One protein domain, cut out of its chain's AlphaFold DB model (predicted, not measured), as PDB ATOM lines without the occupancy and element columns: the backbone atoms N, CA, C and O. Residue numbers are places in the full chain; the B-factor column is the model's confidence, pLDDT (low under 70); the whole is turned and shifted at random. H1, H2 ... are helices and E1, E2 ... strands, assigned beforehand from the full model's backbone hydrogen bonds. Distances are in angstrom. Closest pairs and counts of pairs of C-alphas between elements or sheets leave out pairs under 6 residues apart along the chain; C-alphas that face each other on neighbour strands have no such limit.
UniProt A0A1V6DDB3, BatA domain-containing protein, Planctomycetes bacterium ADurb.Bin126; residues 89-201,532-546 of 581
ATOM      1  N   VAL A  89      15.386  41.834  -9.202       93.25
ATOM      2  CA  VAL A  89      16.418  42.174  -8.211       93.25
ATOM      3  C   VAL A  89      17.146  43.446  -8.625       93.25
ATOM      4  O   VAL A  89      17.526  43.585  -9.783       93.25
ATOM      5  N   ALA A  90      17.395  44.349  -7.679       93.31
ATOM      6  CA  ALA A  90      18.303  45.474  -7.883       93.31
ATOM      7  C   ALA A  90      19.690  45.157  -7.306       93.31
ATOM      8  O   ALA A  90      19.809  44.624  -6.203       93.31
ATOM      9  N   LEU A  91      20.736  45.488  -8.055       93.19
ATOM     10  CA  LEU A  91      22.134  45.291  -7.699       93.19
ATOM     11  C   LEU A  91      22.859  46.638  -7.714       93.19
ATOM     12  O   LEU A  91      23.165  47.170  -8.777       93.19
ATOM     13  N   THR A  92      23.152  47.169  -6.533       92.56
ATOM     14  CA  THR A  92      23.865  48.433  -6.338       92.56
ATOM     15  C   THR A  92      25.346  48.163  -6.119       92.56
ATOM     16  O   THR A  92      25.729  47.506  -5.147       92.56
ATOM     17  N   LEU A  93      26.188  48.669  -7.019       92.06
ATOM     18  CA  LEU A  93      27.628  48.411  -7.017       92.06
ATOM     19  C   LEU A  93      28.388  49.677  -6.639       92.06
ATOM     20  O   LEU A  93      28.200  50.723  -7.253       92.06
ATOM     21  N   TYR A  94      29.273  49.577  -5.648       89.62
ATOM     22  CA  TYR A  94      30.020  50.714  -5.114       89.62
ATOM     23  C   TYR A  94      31.499  50.589  -5.505       89.62
ATOM     24  O   TYR A  94      32.289  50.113  -4.692       89.62
ATOM     25  N   PRO A  95      31.901  50.984  -6.731       86.88
ATOM     26  CA  PRO A  95      33.296  50.961  -7.173       86.88
ATOM     27  C   PRO A  95      34.070  52.123  -6.539       86.88
ATOM     28  O   PRO A  95      34.457  53.072  -7.213       86.88
ATOM     29  N   SER A  96      34.207  52.112  -5.222       78.31
ATOM     30  CA  SER A  96      34.656  53.256  -4.443       78.31
ATOM     31  C   SER A  96      36.178  53.336  -4.294       78.31
ATOM     32  O   SER A  96      36.913  52.401  -4.629       78.31
ATOM     33  N   ALA A  97      36.659  54.449  -3.736       66.56
ATOM     34  CA  ALA A  97      38.079  54.671  -3.470       66.56
ATOM     35  C   ALA A  97      38.688  53.609  -2.530       66.56
ATOM     36  O   ALA A  97      39.872  53.290  -2.627       66.56
ATOM     37  N   GLU A  98      37.886  53.039  -1.630       72.25
ATOM     38  CA  GLU A  98      38.296  52.017  -0.664       72.25
ATOM     39  C   GLU A  98      38.612  50.665  -1.308       72.25
ATOM     40  O   GLU A  98      39.325  49.866  -0.711       72.25
ATOM     41  N   ILE A  99      38.112  50.396  -2.514       76.62
ATOM     42  CA  ILE A  99      38.379  49.159  -3.264       76.62
ATOM     43  C   ILE A  99      39.021  49.441  -4.622       76.62
ATOM     44  O   ILE A  99      39.046  48.568  -5.481       76.62
ATOM     45  N   ALA A 100      39.570  50.644  -4.815       71.00
ATOM     46  CA  ALA A 100      40.050  51.111  -6.113       71.00
ATOM     47  C   ALA A 100      41.251  50.332  -6.689       71.00
ATOM     48  O   ALA A 100      41.636  50.566  -7.832       71.00
ATOM     49  N   SER A 101      41.845  49.418  -5.917       69.62
ATOM     50  CA  SER A 101      42.886  48.502  -6.398       69.62
ATOM     51  C   SER A 101      42.327  47.441  -7.354       69.62
ATOM     52  O   SER A 101      41.149  47.089  -7.286       69.62
ATOM     53  N   ASP A 102      43.188  46.856  -8.194       74.44
ATOM     54  CA  ASP A 102      42.799  45.753  -9.086       74.44
ATOM     55  C   ASP A 102      42.210  44.565  -8.314       74.44
ATOM     56  O   ASP A 102      41.222  43.976  -8.749       74.44
ATOM     57  N   ALA A 103      42.770  44.255  -7.138       75.50
ATOM     58  CA  ALA A 103      42.263  43.211  -6.252       75.50
ATOM     59  C   ALA A 103      40.871  43.554  -5.699       75.50
ATOM     60  O   ALA A 103      39.961  42.738  -5.787       75.50
ATOM     61  N   GLY A 104      40.663  44.780  -5.206       80.19
ATOM     62  CA  GLY A 104      39.360  45.214  -4.686       80.19
ATOM     63  C   GLY A 104      38.272  45.263  -5.758       80.19
ATOM     64  O   GLY A 104      37.135  44.857  -5.518       80.19
ATOM     65  N   MET A 105      38.624  45.690  -6.971       86.00
ATOM     66  CA  MET A 105      37.720  45.648  -8.118       86.00
ATOM     67  C   MET A 105      37.446  44.215  -8.582       86.00
ATOM     68  O   MET A 105      36.318  43.917  -8.980       86.00
ATOM     69  N   ALA A 106      38.432  43.319  -8.518       87.38
ATOM     70  CA  ALA A 106      38.220  41.897  -8.769       87.38
ATOM     71  C   ALA A 106      37.275  41.278  -7.726       87.38
ATOM     72  O   ALA A 106      36.373  40.540  -8.115       87.38
ATOM     73  N   ASP A 107      37.402  41.641  -6.446       88.62
ATOM     74  CA  ASP A 107      36.499  41.195  -5.377       88.62
ATOM     75  C   ASP A 107      35.065  41.704  -5.595       88.62
ATOM     76  O   ASP A 107      34.112  40.926  -5.511       88.62
ATOM     77  N   LEU A 108      34.895  42.988  -5.947       91.94
ATOM     78  CA  LEU A 108      33.592  43.574  -6.289       91.94
ATOM     79  C   LEU A 108      32.935  42.837  -7.460       91.94
ATOM     80  O   LEU A 108      31.779  42.418  -7.362       91.94
ATOM     81  N   ARG A 109      33.673  42.665  -8.564       94.31
ATOM     82  CA  ARG A 109      33.180  41.960  -9.755       94.31
ATOM     83  C   ARG A 109      32.900  40.492  -9.448       94.31
ATOM     84  O   ARG A 109      31.882  39.970  -9.886       94.31
ATOM     85  N   GLY A 110      33.760  39.837  -8.673       93.56
ATOM     86  CA  GLY A 110      33.612  38.444  -8.263       93.56
ATOM     87  C   GLY A 110      32.353  38.221  -7.431       93.56
ATOM     88  O   GLY A 110      31.563  37.332  -7.746       93.56
ATOM     89  N   ALA A 111      32.108  39.069  -6.430       94.00
ATOM     90  CA  ALA A 111      30.903  39.013  -5.607       94.00
ATOM     91  C   ALA A 111      29.628  39.281  -6.426       94.00
ATOM     92  O   ALA A 111      28.648  38.541  -6.312       94.00
ATOM     93  N   ALA A 112      29.651  40.291  -7.302       95.19
ATOM     94  CA  ALA A 112      28.536  40.600  -8.193       95.19
ATOM     95  C   ALA A 112      28.238  39.443  -9.158       95.19
ATOM     96  O   ALA A 112      27.102  38.979  -9.241       95.19
ATOM     97  N   THR A 113      29.255  38.914  -9.837       95.56
ATOM     98  CA  THR A 113      29.113  37.782 -10.759       95.56
ATOM     99  C   THR A 113      28.645  36.519 -10.044       95.56
ATOM    100  O   THR A 113      27.792  35.809 -10.575       95.56
ATOM    101  N   ALA A 114      29.127  36.255  -8.827       95.31
ATOM    102  CA  ALA A 114      28.659  35.139  -8.013       95.31
ATOM    103  C   ALA A 114      27.174  35.283  -7.646       95.31
ATOM    104  O   ALA A 114      26.429  34.308  -7.748       95.31
ATOM    105  N   LEU A 115      26.711  36.488  -7.290       95.06
ATOM    106  CA  LEU A 115      25.299  36.743  -6.997       95.06
ATOM    107  C   LEU A 115      24.433  36.563  -8.250       95.06
ATOM    108  O   LEU A 115      23.428  35.858  -8.207       95.06
ATOM    109  N   LEU A 116      24.864  37.122  -9.384       94.62
ATOM    110  CA  LEU A 116      24.215  36.933 -10.686       94.62
ATOM    111  C   LEU A 116      24.244  35.466 -11.142       94.62
ATOM    112  O   LEU A 116      23.416  35.052 -11.946       94.62
ATOM    113  N   GLY A 117      25.206  34.672 -10.669       93.81
ATOM    114  CA  GLY A 117      25.307  33.225 -10.871       93.81
ATOM    115  C   GLY A 117      24.200  32.423 -10.190       93.81
ATOM    116  O   GLY A 117      23.904  31.314 -10.623       93.81
ATOM    117  N   ARG A 118      23.574  32.986  -9.149       93.88
ATOM    118  CA  ARG A 118      22.483  32.353  -8.395       93.88
ATOM    119  C   ARG A 118      21.095  32.633  -8.979       93.88
ATOM    120  O   ARG A 118      20.125  32.064  -8.489       93.88
ATOM    121  N   LEU A 119      21.000  33.529  -9.963       92.38
ATOM    122  CA  LEU A 119      19.750  33.917 -10.614       92.38
ATOM    123  C   LEU A 119      19.484  33.061 -11.856       92.38
ATOM    124  O   LEU A 119      20.410  32.694 -12.584       92.38
ATOM    125  N   ASP A 120      18.209  32.782 -12.108       89.62
ATOM    126  CA  ASP A 120      17.750  32.029 -13.273       89.62
ATOM    127  C   ASP A 120      17.742  32.917 -14.526       89.62
ATOM    128  O   ASP A 120      17.612  34.135 -14.445       89.62
ATOM    129  N   ALA A 121      17.826  32.329 -15.725       87.81
ATOM    130  CA  ALA A 121      17.859  33.100 -16.976       87.81
ATOM    131  C   ALA A 121      16.598  33.960 -17.222       87.81
ATOM    132  O   ALA A 121      16.653  34.917 -17.993       87.81
ATOM    133  N   SER A 122      15.477  33.615 -16.578       86.12
ATOM    134  CA  SER A 122      14.218  34.368 -16.602       86.12
ATOM    135  C   SER A 122      14.148  35.505 -15.580       86.12
ATOM    136  O   SER A 122      13.221  36.312 -15.658       86.12
ATOM    137  N   ASP A 123      15.078  35.569 -14.624       90.19
ATOM    138  CA  ASP A 123      15.130  36.642 -13.633       90.19
ATOM    139  C   ASP A 123      15.536  37.969 -14.293       90.19
ATOM    140  O   ASP A 123      16.182  38.011 -15.342       90.19
ATOM    141  N   ARG A 124      15.144  39.081 -13.674       91.00
ATOM    142  CA  ARG A 124      15.436  40.435 -14.149       91.00
ATOM    143  C   ARG A 124      16.306  41.150 -13.133       91.00
ATOM    144  O   ARG A 124      16.022  41.137 -11.936       91.00
ATOM    145  N   VAL A 125      17.353  41.798 -13.623       92.06
ATOM    146  CA  VAL A 125      18.335  42.498 -12.801       92.06
ATOM    147  C   VAL A 125      18.399  43.959 -13.207       92.06
ATOM    148  O   VAL A 125      18.640  44.274 -14.368       92.06
ATOM    149  N   GLN A 126      18.229  44.851 -12.244       91.81
ATOM    150  CA  GLN A 126      18.524  46.268 -12.402       91.81
ATOM    151  C   GLN A 126      19.911  46.541 -11.809       91.81
ATOM    152  O   GLN A 126      20.107  46.349 -10.613       91.81
ATOM    153  N   VAL A 127      20.880  46.970 -12.621       90.50
ATOM    154  CA  VAL A 127      22.223  47.330 -12.129       90.50
ATOM    155  C   VAL A 127      22.260  48.830 -11.850       90.50
ATOM    156  O   VAL A 127      22.107  49.634 -12.764       90.50
ATOM    157  N   LEU A 128      22.456  49.207 -10.587       88.62
ATOM    158  CA  LEU A 128      22.496  50.595 -10.138       88.62
ATOM    159  C   LEU A 128      23.944  51.046  -9.963       88.62
ATOM    160  O   LEU A 128      24.705  50.482  -9.171       88.62
ATOM    161  N   MET A 129      24.296  52.091 -10.707       84.06
ATOM    162  CA  MET A 129      25.625  52.692 -10.736       84.06
ATOM    163  C   MET A 129      25.608  54.106 -10.154       84.06
ATOM    164  O   MET A 129      24.576  54.778 -10.237       84.06
ATOM    165  N   PRO A 130      26.731  54.591  -9.595       81.12
ATOM    166  CA  PRO A 130      26.795  55.946  -9.069       81.12
ATOM    167  C   PRO A 130      26.553  56.979 -10.173       81.12
ATOM    168  O   PRO A 130      27.070  56.835 -11.284       81.12
ATOM    169  N   VAL A 131      25.857  58.073  -9.855       73.50
ATOM    170  CA  VAL A 131      25.614  59.184 -10.801       73.50
ATOM    171  C   VAL A 131      26.942  59.749 -11.333       73.50
ATOM    172  O   VAL A 131      27.077  60.043 -12.519       73.50
ATOM    173  N   SER A 132      27.970  59.797 -10.482       58.84
ATOM    174  CA  SER A 132      29.333  60.232 -10.825       58.84
ATOM    175  C   SER A 132      30.044  59.339 -11.852       58.84
ATOM    176  O   SER A 132      31.013  59.779 -12.462       58.84
ATOM    177  N   ALA A 133      29.580  58.103 -12.063       57.56
ATOM    178  CA  ALA A 133      30.109  57.176 -13.067       57.56
ATOM    179  C   ALA A 133      29.439  57.330 -14.446       57.56
ATOM    180  O   ALA A 133      29.654  56.497 -15.324       57.56
ATOM    181  N   GLY A 134      28.587  58.347 -14.630       54.47
ATOM    182  CA  GLY A 134      27.752  58.486 -15.825       54.47
ATOM    183  C   GLY A 134      26.493  57.616 -15.792       54.47
ATOM    184  O   GLY A 134      25.905  57.365 -16.843       54.47
ATOM    185  N   GLY A 135      26.075  57.152 -14.607       55.09
ATOM    186  CA  GLY A 135      24.829  56.411 -14.435       55.09
ATOM    187  C   GLY A 135      23.635  57.259 -14.867       55.09
ATOM    188  O   GLY A 135      23.264  58.211 -14.180       55.09
ATOM    189  N   ARG A 136      23.033  56.926 -16.012       53.38
ATOM    190  CA  ARG A 136      21.696  57.417 -16.352       53.38
ATOM    191  C   ARG A 136      20.682  56.742 -15.423       53.38
ATOM    192  O   ARG A 136      20.894  55.585 -15.056       53.38
ATOM    193  N   PRO A 137      19.574  57.410 -15.069       53.19
ATOM    194  CA  PRO A 137      18.423  56.760 -14.452       53.19
ATOM    195  C   PRO A 137      17.697  55.905 -15.503       53.19
ATOM    196  O   PRO A 137      16.519  56.104 -15.770       53.19
ATOM    197  N   ASP A 138      18.408  54.993 -16.164       56.16
ATOM    198  CA  ASP A 138      17.761  54.012 -17.017       56.16
ATOM    199  C   ASP A 138      17.243  52.907 -16.098       56.16
ATOM    200  O   ASP A 138      18.000  52.131 -15.513       56.16
ATOM    201  N   GLU A 139      15.918  52.822 -15.977       64.88
ATOM    202  CA  GLU A 139      15.182  51.724 -15.331       64.88
ATOM    203  C   GLU A 139      15.292  50.409 -16.132       64.88
ATOM    204  O   GLU A 139      14.374  49.585 -16.173       64.88
ATOM    205  N   GLN A 140      16.407  50.215 -16.837       81.38
ATOM    206  CA  GLN A 140      16.585  49.113 -17.754       81.38
ATOM    207  C   GLN A 140      16.825  47.826 -16.971       81.38
ATOM    208  O   GLN A 140      17.869  47.599 -16.361       81.38
ATOM    209  N   TRP A 141      15.830  46.952 -17.029       88.19
ATOM    210  CA  TRP A 141      15.926  45.586 -16.550       88.19
ATOM    211  C   TRP A 141      16.735  44.740 -17.530       88.19
ATOM    212  O   TRP A 141      16.337  44.557 -18.683       88.19
ATOM    213  N   LEU A 142      17.842  44.194 -17.048       90.62
ATOM    214  CA  LEU A 142      18.756  43.330 -17.782       90.62
ATOM    215  C   LEU A 142      18.498  41.860 -17.443       90.62
ATOM    216  O   LEU A 142      18.031  41.532 -16.349       90.62
ATOM    217  N   SER A 143      18.849  40.956 -18.358       91.06
ATOM    218  CA  SER A 143      19.021  39.544 -17.994       91.06
ATOM    219  C   SER A 143      20.280  39.365 -17.131       91.06
ATOM    220  O   SER A 143      21.196  40.192 -17.211       91.06
ATOM    221  N   PRO A 144      20.417  38.275 -16.351       93.19
ATOM    222  CA  PRO A 144      21.624  38.043 -15.557       93.19
ATOM    223  C   PRO A 144      22.900  37.990 -16.409       93.19
ATOM    224  O   PRO A 144      23.955  38.429 -15.961       93.19
ATOM    225  N   ALA A 145      22.811  37.502 -17.652       91.44
ATOM    226  CA  ALA A 145      23.936  37.487 -18.586       91.44
ATOM    227  C   ALA A 145      24.354  38.906 -19.006       91.44
ATOM    228  O   ALA A 145      25.535  39.236 -18.957       91.44
ATOM    229  N   GLN A 146      23.387  39.763 -19.345       91.62
ATOM    230  CA  GLN A 146      23.649  41.166 -19.684       91.62
ATOM    231  C   GLN A 146      24.190  41.950 -18.483       91.62
ATOM    232  O   GLN A 146      25.120  42.740 -18.629       91.62
ATOM    233  N   ALA A 147      23.652  41.697 -17.287       91.38
ATOM    234  CA  ALA A 147      24.142  42.301 -16.055       91.38
ATOM    235  C   ALA A 147      25.607  41.921 -15.776       91.38
ATOM    236  O   ALA A 147      26.387  42.795 -15.407       91.38
ATOM    237  N   ARG A 148      26.021  40.663 -16.014       93.00
ATOM    238  CA  ARG A 148      27.433  40.245 -15.874       93.00
ATOM    239  C   ARG A 148      28.345  41.029 -16.811       93.00
ATOM    240  O   ARG A 148      29.354  41.557 -16.357       93.00
ATOM    241  N   SER A 149      27.952  41.176 -18.075       89.56
ATOM    242  CA  SER A 149      28.702  41.993 -19.031       89.56
ATOM    243  C   SER A 149      28.817  43.450 -18.572       89.56
ATOM    244  O   SER A 149      29.889  44.032 -18.681       89.56
ATOM    245  N   ALA A 150      27.767  44.037 -17.987       87.75
ATOM    246  CA  ALA A 150      27.837  45.392 -17.428       87.75
ATOM    247  C   ALA A 150      28.817  45.501 -16.240       87.75
ATOM    248  O   ALA A 150      29.537  46.493 -16.121       87.75
ATOM    249  N   VAL A 151      28.886  44.473 -15.387       89.94
ATOM    250  CA  VAL A 151      29.800  44.417 -14.232       89.94
ATOM    251  C   VAL A 151      31.275  44.320 -14.646       89.94
ATOM    252  O   VAL A 151      32.148  44.862 -13.965       89.94
ATOM    253  N   GLU A 152      31.589  43.672 -15.766       88.06
ATOM    254  CA  GLU A 152      32.977  43.528 -16.229       88.06
ATOM    255  C   GLU A 152      33.638  44.875 -16.557       88.06
ATOM    256  O   GLU A 152      34.822  45.070 -16.274       88.06
ATOM    257  N   PHE A 153      32.868  45.845 -17.062       83.00
ATOM    258  CA  PHE A 153      33.383  47.159 -17.468       83.00
ATOM    259  C   PHE A 153      33.477  48.189 -16.334       83.00
ATOM    260  O   PHE A 153      33.845  49.341 -16.577       83.00
ATOM    261  N   LEU A 154      33.177  47.799 -15.092       85.81
ATOM    262  CA  LEU A 154      33.238  48.704 -13.946       85.81
ATOM    263  C   LEU A 154      34.650  49.235 -13.735       85.81
ATOM    264  O   LEU A 154      35.607  48.463 -13.655       85.81
ATOM    265  N   ARG A 155      34.772  50.551 -13.583       82.00
ATOM    266  CA  ARG A 155      36.026  51.216 -13.223       82.00
ATOM    267  C   ARG A 155      35.941  51.754 -11.800       82.00
ATOM    268  O   ARG A 155      34.860  52.193 -11.406       82.00
ATOM    269  N   PRO A 156      37.052  51.742 -11.049       77.69
ATOM    270  CA  PRO A 156      37.084  52.356  -9.735       77.69
ATOM    271  C   PRO A 156      36.888  53.869  -9.854       77.69
ATOM    272  O   PRO A 156      37.401  54.511 -10.772       77.69
ATOM    273  N   LEU A 157      36.144  54.436  -8.913       72.94
ATOM    274  CA  LEU A 157      35.936  55.868  -8.777       72.94
ATOM    275  C   LEU A 157      36.840  56.404  -7.667       72.94
ATOM    276  O   LEU A 157      36.961  55.775  -6.614       72.94
ATOM    277  N   PRO A 158      37.416  57.606  -7.831       60.69
ATOM    278  CA  PRO A 158      38.200  58.270  -6.793       60.69
ATOM    279  C   PRO A 158      37.290  58.903  -5.720       60.69
ATOM    280  O   PRO A 158      37.554  60.001  -5.241       60.69
ATOM    281  N   VAL A 159      36.174  58.249  -5.388       62.97
ATOM    282  CA  VAL A 159      35.128  58.764  -4.500       62.97
ATOM    283  C   VAL A 159      34.819  57.704  -3.433       62.97
ATOM    284  O   VAL A 159      34.577  56.550  -3.796       62.97
ATOM    285  N   PRO A 160      34.832  58.054  -2.135       62.25
ATOM    286  CA  PRO A 160      34.519  57.121  -1.046       62.25
ATOM    287  C   PRO A 160      33.097  56.557  -1.111       62.25
ATOM    288  O   PRO A 160      32.185  57.245  -1.577       62.25
ATOM    289  N   THR A 161      32.883  55.341  -0.593       73.19
ATOM    290  CA  THR A 161      31.593  54.616  -0.650       73.19
ATOM    291  C   THR A 161      30.422  55.481  -0.191       73.19
ATOM    292  O   THR A 161      29.403  55.550  -0.874       73.19
ATOM    293  N   GLY A 162      30.571  56.180   0.939       65.25
ATOM    294  CA  GLY A 162      29.501  56.997   1.518       65.25
ATOM    295  C   GLY A 162      29.205  58.298   0.758       65.25
ATOM    296  O   GLY A 162      28.219  58.961   1.057       65.25
ATOM    297  N   SER A 163      30.064  58.704  -0.184       62.03
ATOM    298  CA  SER A 163      29.849  59.866  -1.067       62.03
ATOM    299  C   SER A 163      29.176  59.488  -2.379       62.03
ATOM    300  O   SER A 163      28.739  60.367  -3.124       62.03
ATOM    301  N   LEU A 164      29.133  58.195  -2.707       73.25
ATOM    302  CA  LEU A 164      28.515  57.732  -3.936       73.25
ATOM    303  C   LEU A 164      26.998  57.884  -3.820       73.25
ATOM    304  O   LEU A 164      26.345  57.239  -3.001       73.25
ATOM    305  N   SER A 165      26.445  58.748  -4.666       77.94
ATOM    306  CA  SER A 165      25.003  58.885  -4.830       77.94
ATOM    307  C   SER A 165      24.519  57.948  -5.929       77.94
ATOM    308  O   SER A 165      25.126  57.876  -7.003       77.94
ATOM    309  N   PHE A 166      23.421  57.252  -5.658       84.44
ATOM    310  CA  PHE A 166      22.811  56.286  -6.562       84.44
ATOM    311  C   PHE A 166      21.397  56.729  -6.931       84.44
ATOM    312  O   PHE A 166      20.704  57.307  -6.088       84.44
ATOM    313  N   PRO A 167      20.938  56.428  -8.156       82.94
ATOM    314  CA  PRO A 167      19.520  56.512  -8.463       82.94
ATOM    315  C   PRO A 167      18.725  55.561  -7.545       82.94
ATOM    316  O   PRO A 167      19.253  54.522  -7.132       82.94
ATOM    317  N   PRO A 168      17.469  55.897  -7.205       82.31
ATOM    318  CA  PRO A 168      16.631  55.020  -6.398       82.31
ATOM    319  C   PRO A 168      16.403  53.682  -7.114       82.31
ATOM    320  O   PRO A 168      16.250  53.634  -8.335       82.31
ATOM    321  N   ALA A 169      16.369  52.590  -6.348       84.62
ATOM    322  CA  ALA A 169      15.976  51.290  -6.881       84.62
ATOM    323  C   ALA A 169      14.504  51.318  -7.316       84.62
ATOM    324  O   ALA A 169      13.677  51.954  -6.661       84.62
ATOM    325  N   SER A 170      14.172  50.609  -8.399       83.25
ATOM    326  CA  SER A 170      12.789  50.504  -8.871       83.25
ATOM    327  C   SER A 170      11.893  49.871  -7.803       83.25
ATOM    328  O   SER A 170      12.265  48.871  -7.188       83.25
ATOM    329  N   GLU A 171      10.667  50.376  -7.640       83.75
ATOM    330  CA  GLU A 171       9.663  49.767  -6.751       83.75
ATOM    331  C   GLU A 171       9.310  48.322  -7.148       83.75
ATOM    332  O   GLU A 171       8.841  47.531  -6.322       83.75
ATOM    333  N   GLN A 172       9.573  47.956  -8.409       83.25
ATOM    334  CA  GLN A 172       9.384  46.606  -8.938       83.25
ATOM    335  C   GLN A 172      10.468  45.622  -8.467       83.25
ATOM    336  O   GLN A 172      10.268  44.415  -8.592       83.25
ATOM    337  N   ALA A 173      11.590  46.097  -7.915       87.00
ATOM    338  CA  ALA A 173      12.618  45.231  -7.351       87.00
ATOM    339  C   ALA A 173      12.095  44.548  -6.081       87.00
ATOM    340  O   ALA A 173      11.777  45.196  -5.088       87.00
ATOM    341  N   ASP A 174      12.031  43.221  -6.087       88.88
ATOM    342  CA  ASP A 174      11.694  42.401  -4.928       88.88
ATOM    343  C   ASP A 174      12.683  42.633  -3.782       88.88
ATOM    344  O   ASP A 174      12.261  42.774  -2.632       88.88
ATOM    345  N   HIS A 175      13.973  42.747  -4.117       92.12
ATOM    346  CA  HIS A 175      15.074  42.918  -3.171       92.12
ATOM    347  C   HIS A 175      16.220  43.752  -3.760       92.12
ATOM    348  O   HIS A 175      16.445  43.726  -4.973       92.12
ATOM    349  N   VAL A 176      16.966  44.448  -2.898       92.69
ATOM    350  CA  VAL A 176      18.132  45.268  -3.268       92.69
ATOM    351  C   VAL A 176      19.404  44.696  -2.642       92.69
ATOM    352  O   VAL A 176      19.527  44.613  -1.421       92.69
ATOM    353  N   TYR A 177      20.384  44.320  -3.456       93.25
ATOM    354  CA  TYR A 177      21.709  43.935  -2.971       93.25
ATOM    355  C   TYR A 177      22.682  45.084  -3.148       93.25
ATOM    356  O   TYR A 177      22.821  45.622  -4.242       93.25
ATOM    357  N   HIS A 178      23.389  45.426  -2.083       91.69
ATOM    358  CA  HIS A 178      24.456  46.410  -2.107       91.69
ATOM    359  C   HIS A 178      25.792  45.686  -1.988       91.69
ATOM    360  O   HIS A 178      25.987  44.955  -1.023       91.69
ATOM    361  N   ILE A 179      26.707  45.876  -2.936       91.94
ATOM    362  CA  ILE A 179      28.061  45.310  -2.865       91.94
ATOM    363  C   ILE A 179      29.056  46.457  -2.752       91.94
ATOM    364  O   ILE A 179      29.233  47.226  -3.699       91.94
ATOM    365  N   ALA A 180      29.676  46.589  -1.582       87.12
ATOM    366  CA  ALA A 180      30.491  47.748  -1.239       87.12
ATOM    367  C   ALA A 180      31.563  47.413  -0.210       87.12
ATOM    368  O   ALA A 180      31.384  46.490   0.583       87.12
ATOM    369  N   ALA A 181      32.615  48.233  -0.125       76.75
ATOM    370  CA  ALA A 181      33.386  48.307   1.116       76.75
ATOM    371  C   ALA A 181      32.418  48.619   2.268       76.75
ATOM    372  O   ALA A 181      31.586  49.509   2.110       76.75
ATOM    373  N   SER A 182      32.487  47.874   3.379       63.88
ATOM    374  CA  SER A 182      31.431  47.733   4.410       63.88
ATOM    375  C   SER A 182      31.028  49.000   5.198       63.88
ATOM    376  O   SER A 182      30.516  48.908   6.313       63.88
ATOM    377  N   LEU A 183      31.293  50.194   4.683       54.66
ATOM    378  CA  LEU A 183      31.183  51.459   5.389       54.66
ATOM    379  C   LEU A 183      29.901  52.190   4.968       54.66
ATOM    380  O   LEU A 183      29.774  52.645   3.833       54.66
ATOM    381  N   GLY A 184      28.949  52.310   5.901       54.78
ATOM    382  CA  GLY A 184      27.814  53.239   5.799       54.78
ATOM    383  C   GLY A 184      26.689  52.854   4.832       54.78
ATOM    384  O   GLY A 184      25.812  53.677   4.570       54.78
ATOM    385  N   VAL A 185      26.680  51.627   4.306       66.81
ATOM    386  CA  VAL A 185      25.645  51.167   3.369       66.81
ATOM    387  C   VAL A 185      24.355  50.777   4.111       66.81
ATOM    388  O   VAL A 185      24.426  50.084   5.127       66.81
ATOM    389  N   PRO A 186      23.163  51.187   3.631       64.38
ATOM    390  CA  PRO A 186      21.898  50.848   4.278       64.38
ATOM    391  C   PRO A 186      21.619  49.334   4.300       64.38
ATOM    392  O   PRO A 186      21.450  48.699   3.259       64.38
ATOM    393  N   SER A 187      21.465  48.766   5.496       60.94
ATOM    394  CA  SER A 187      20.969  47.399   5.713       60.94
ATOM    395  C   SER A 187      19.581  47.426   6.368       60.94
ATOM    396  O   SER A 187      19.408  48.089   7.392       60.94
ATOM    397  N   GLY A 188      18.590  46.719   5.810       61.47
ATOM    398  CA  GLY A 188      17.205  46.722   6.307       61.47
ATOM    399  C   GLY A 188      16.258  45.823   5.499       61.47
ATOM    400  O   GLY A 188      16.691  45.090   4.624       61.47
ATOM    401  N   GLY A 189      14.951  45.853   5.785       72.12
ATOM    402  CA  GLY A 189      13.998  44.779   5.434       72.12
ATOM    403  C   GLY A 189      13.964  44.255   3.983       72.12
ATOM    404  O   GLY A 189      13.719  43.068   3.799       72.12
ATOM    405  N   ARG A 190      14.229  45.084   2.960       83.62
ATOM    406  CA  ARG A 190      14.325  44.666   1.537       83.62
ATOM    407  C   ARG A 190      15.718  44.895   0.939       83.62
ATOM    408  O   ARG A 190      15.857  44.986  -0.279       83.62
ATOM    409  N   SER A 191      16.739  45.037   1.786       88.56
ATOM    410  CA  SER A 191      18.119  45.232   1.355       88.56
ATOM    411  C   SER A 191      19.092  44.279   2.045       88.56
ATOM    412  O   SER A 191      19.004  43.992   3.238       88.56
ATOM    413  N   THR A 192      20.063  43.779   1.289       89.12
ATOM    414  CA  THR A 192      21.179  42.997   1.828       89.12
ATOM    415  C   THR A 192      22.479  43.645   1.404       89.12
ATOM    416  O   THR A 192      22.679  43.927   0.227       89.12
ATOM    417  N   THR A 193      23.371  43.872   2.364       88.88
ATOM    418  CA  THR A 193      24.713  44.382   2.085       88.88
ATOM    419  C   THR A 193      25.696  43.221   2.054       88.88
ATOM    420  O   THR A 193      25.787  42.462   3.014       88.88
ATOM    421  N   ILE A 194      26.423  43.096   0.950       88.44
ATOM    422  CA  ILE A 194      27.589  42.237   0.779       88.44
ATOM    423  C   ILE A 194      28.812  43.127   0.987       88.44
ATOM    424  O   ILE A 194      29.119  44.011   0.185       88.44
ATOM    425  N   SER A 195      29.485  42.901   2.105       85.50
ATOM    426  CA  SER A 195      30.642  43.669   2.538       85.50
ATOM    427  C   SER A 195      31.907  43.212   1.815       85.50
ATOM    428  O   SER A 195      32.230  42.026   1.812       85.50
ATOM    429  N   LEU A 196      32.653  44.157   1.261       82.00
ATOM    430  CA  LEU A 196      34.006  43.978   0.752       82.00
ATOM    431  C   LEU A 196      35.003  44.514   1.780       82.00
ATOM    432  O   LEU A 196      34.715  45.477   2.499       82.00
ATOM    433  N   ALA A 197      36.177  43.892   1.850       74.31
ATOM    434  CA  ALA A 197      37.264  44.427   2.651       74.31
ATOM    435  C   ALA A 197      37.820  45.688   1.959       74.31
ATOM    436  O   ALA A 197      38.120  45.630   0.764       74.31
ATOM    437  N   PRO A 198      37.959  46.824   2.666       69.19
ATOM    438  CA  PRO A 198      38.669  47.967   2.115       69.19
ATOM    439  C   PRO A 198      40.125  47.564   1.859       69.19
ATOM    440  O   PRO A 198      40.802  47.022   2.733       69.19
ATOM    441  N   GLN A 199      40.600  47.810   0.645       67.88
ATOM    442  CA  GLN A 199      41.956  47.491   0.232       67.88
ATOM    443  C   GLN A 199      42.899  48.605   0.690       67.88
ATOM    444  O   GLN A 199      42.633  49.797   0.513       67.88
ATOM    445  N   MET A 200      44.021  48.216   1.296       63.59
ATOM    446  CA  MET A 200      45.089  49.164   1.602       63.59
ATOM    447  C   MET A 200      45.719  49.614   0.281       63.59
ATOM    448  O   MET A 200      46.003  48.795  -0.591       63.59
ATOM    449  N   GLY A 201      45.906  50.925   0.114       65.06
ATOM    450  CA  GLY A 201      46.658  51.457  -1.022       65.06
ATOM    451  C   GLY A 201      48.112  50.954  -1.033       65.06
ATOM    452  O   GLY A 201      48.534  50.266  -0.104       65.06
ATOM    453  N   ARG A 532      36.961  42.326  10.974       39.44
ATOM    454  CA  ARG A 532      36.010  41.229  11.004       39.44
ATOM    455  C   ARG A 532      34.759  41.819  10.383       39.44
ATOM    456  O   ARG A 532      34.166  42.730  10.963       39.44
ATOM    457  N   GLN A 533      34.402  41.345   9.189       45.56
ATOM    458  CA  GLN A 533      33.038  41.507   8.731       45.56
ATOM    459  C   GLN A 533      32.157  41.116   9.920       45.56
ATOM    460  O   GLN A 533      32.592  40.269  10.708       45.56
ATOM    461  N   PRO A 534      30.973  41.709  10.097       41.47
ATOM    462  CA  PRO A 534      30.117  41.423  11.248       41.47
ATOM    463  C   PRO A 534      30.027  39.920  11.594       41.47
ATOM    464  O   PRO A 534      29.980  39.574  12.772       41.47
ATOM    465  N   ASP A 535      30.173  39.049  10.581       49.19
ATOM    466  CA  ASP A 535      30.167  37.587  10.690       49.19
ATOM    467  C   ASP A 535      31.503  36.866  10.372       49.19
ATOM    468  O   ASP A 535      31.558  35.638  10.386       49.19
ATOM    469  N   GLY A 536      32.590  37.582  10.059       57.09
ATOM    470  CA  GLY A 536      33.905  37.007   9.717       57.09
ATOM    471  C   GLY A 536      33.948  36.200   8.411       57.09
ATOM    472  O   GLY A 536      34.906  35.465   8.181       57.09
ATOM    473  N   LEU A 537      32.912  36.309   7.580       70.19
ATOM    474  CA  LEU A 537      32.811  35.620   6.296       70.19
ATOM    475  C   LEU A 537      33.646  36.350   5.232       70.19
ATOM    476  O   LEU A 537      34.107  37.466   5.448       70.19
ATOM    477  N   ASP A 538      33.887  35.717   4.089       82.44
ATOM    478  CA  ASP A 538      34.373  36.429   2.906       82.44
ATOM    479  C   ASP A 538      33.176  36.936   2.070       82.44
ATOM    480  O   ASP A 538      32.011  36.625   2.345       82.44
ATOM    481  N   ALA A 539      33.435  37.769   1.059       85.44
ATOM    482  CA  ALA A 539      32.377  38.320   0.207       85.44
ATOM    483  C   ALA A 539      31.588  37.237  -0.556       85.44
ATOM    484  O   ALA A 539      30.382  37.379  -0.757       85.44
ATOM    485  N   LEU A 540      32.237  36.140  -0.953       89.50
ATOM    486  CA  LEU A 540      31.601  35.053  -1.701       89.50
ATOM    487  C   LEU A 540      30.686  34.211  -0.806       89.50
ATOM    488  O   LEU A 540      29.611  33.791  -1.229       89.50
ATOM    489  N   GLU A 541      31.074  33.991   0.442       88.06
ATOM    490  CA  GLU A 541      30.292  33.279   1.439       88.06
ATOM    491  C   GLU A 541      29.097  34.120   1.909       88.06
ATOM    492  O   GLU A 541      27.990  33.591   2.027       88.06
ATOM    493  N   GLN A 542      29.257  35.443   2.052       89.44
ATOM    494  CA  GLN A 542      28.112  36.351   2.202       89.44
ATOM    495  C   GLN A 542      27.152  36.241   1.012       89.44
ATOM    496  O   GLN A 542      25.946  36.110   1.211       89.44
ATOM    497  N   VAL A 543      27.670  36.237  -0.224       91.94
ATOM    498  CA  VAL A 543      26.849  36.049  -1.432       91.94
ATOM    499  C   VAL A 543      26.122  34.712  -1.401       91.94
ATOM    500  O   VAL A 543      24.958  34.674  -1.780       91.94
ATOM    501  N   ARG A 544      26.745  33.621  -0.945       90.56
ATOM    502  CA  ARG A 544      26.081  32.310  -0.828       90.56
ATOM    503  C   ARG A 544      24.940  32.325   0.185       90.56
ATOM    504  O   ARG A 544      23.893  31.737  -0.084       90.56
ATOM    505  N   ARG A 545      25.124  33.013   1.314       90.12
ATOM    506  CA  ARG A 545      24.128  33.112   2.396       90.12
ATOM    507  C   ARG A 545      23.052  34.161   2.154       90.12
ATOM    508  O   ARG A 545      22.003  34.093   2.787       90.12
ATOM    509  N   ALA A 546      23.284  35.111   1.249       89.19
ATOM    510  CA  ALA A 546      22.327  36.168   0.961       89.19
ATOM    511  C   ALA A 546      20.977  35.556   0.516       89.19
ATOM    512  O   ALA A 546      20.957  34.735  -0.411       89.19
TER     513      ALA A 546
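What this domain is: This is residues 89 to 201 and 532 to 546 of the 581 residues of the protein "BatA domain-containing protein" of Planctomycetes bacterium ADurb.Bin126 (UniProt A0A1V6DDB3). Picture a strongly twisted sheet of four strands, with three helices side by side over one face: H1 in the middle, H2 over the E2 edge and H3 over the E4 edge. The other face has no named helix, and residues 164 to 169 of the long link from H2 to E3 pass over it as loop. The printed part has 128 residues, with three named helices and four named strands in the order E1 H1 E2 H2 E3 E4 H3; the sheet runs E2 E1 E3 E4, all parallel. The class is mixed, helices and strands, with under half of the residues in named elements. The whole is compact and rounded, with a radius of gyration of the C-alphas of 13.3 A and spans of 38 by 31 by 26 A.

Where its parts are: Find C-alpha 89 at (16.418, 42.174, -8.211), where E1, residues 89 to 93, begins. H1, residues 102 to 117, starts at C-alpha 102 (42.799, 45.753, -9.086) and is 21.6 A long. E2 is residues 124 to 128, and H2 is residues 144 to 152. Next come E3, residues 175 to 181, 19.6 A long, and E4, residues 191 to 196, 15.9 A long. Beyond the cut, H3, residues 539 to 545, ends at C-alpha 545 (24.128, 33.112, 2.396).

How they stand to each other: Begin with the sheet, only just strongly twisted, its C-alphas up to 4.3 A off the best plane. Look at N 91 and O 126, 2.8 A apart, between E1 and E2; N 177 and O 90, 2.8 A, between E3 and E1; N 194 and O 178, 2.7 A, between E4 and E3. E1, H1 and E2 form a strand-helix-strand unit, two parallel neighbours joined through a helix, with a right-handed crossover. E2, H2 and E3 form a split unit, with E1 between its strands, and a left-handed crossover. The helices make two layers with the sheet, being on the same face. H1 is over E3 at a height over the sheet of 9.3 A, H2 only just over E2, with 3 C-alphas falling on it, and H3 over E4. H1 touches H2, closest at the C-alphas of Leu 116 and Pro 144, 5.6 A, at a shallow tilt of 3 degrees, opposite ways. H1 touches H3, closest at the C-alphas of Ala 111 and Leu 540, 5.6 A, at a shallow tilt of 18 degrees, the same way. H2 and H3 are apart. In H1, H2 and H3 every O i to N i+4 pair is within hydrogen-bond range.

The domain as a whole: The C-alphas farthest apart, those of Ser 122 and Gly 201, are 39.8 A apart. Residues 202 to 531 are not printed; C-alphas 201 and 532 are 19.0 A apart across the cut. The links E2 to H2 and H2 to E3 are long. Look for pLDDT under 70 at 31 residues, among them 132 to 139, 182 to 188 and 532 to 536.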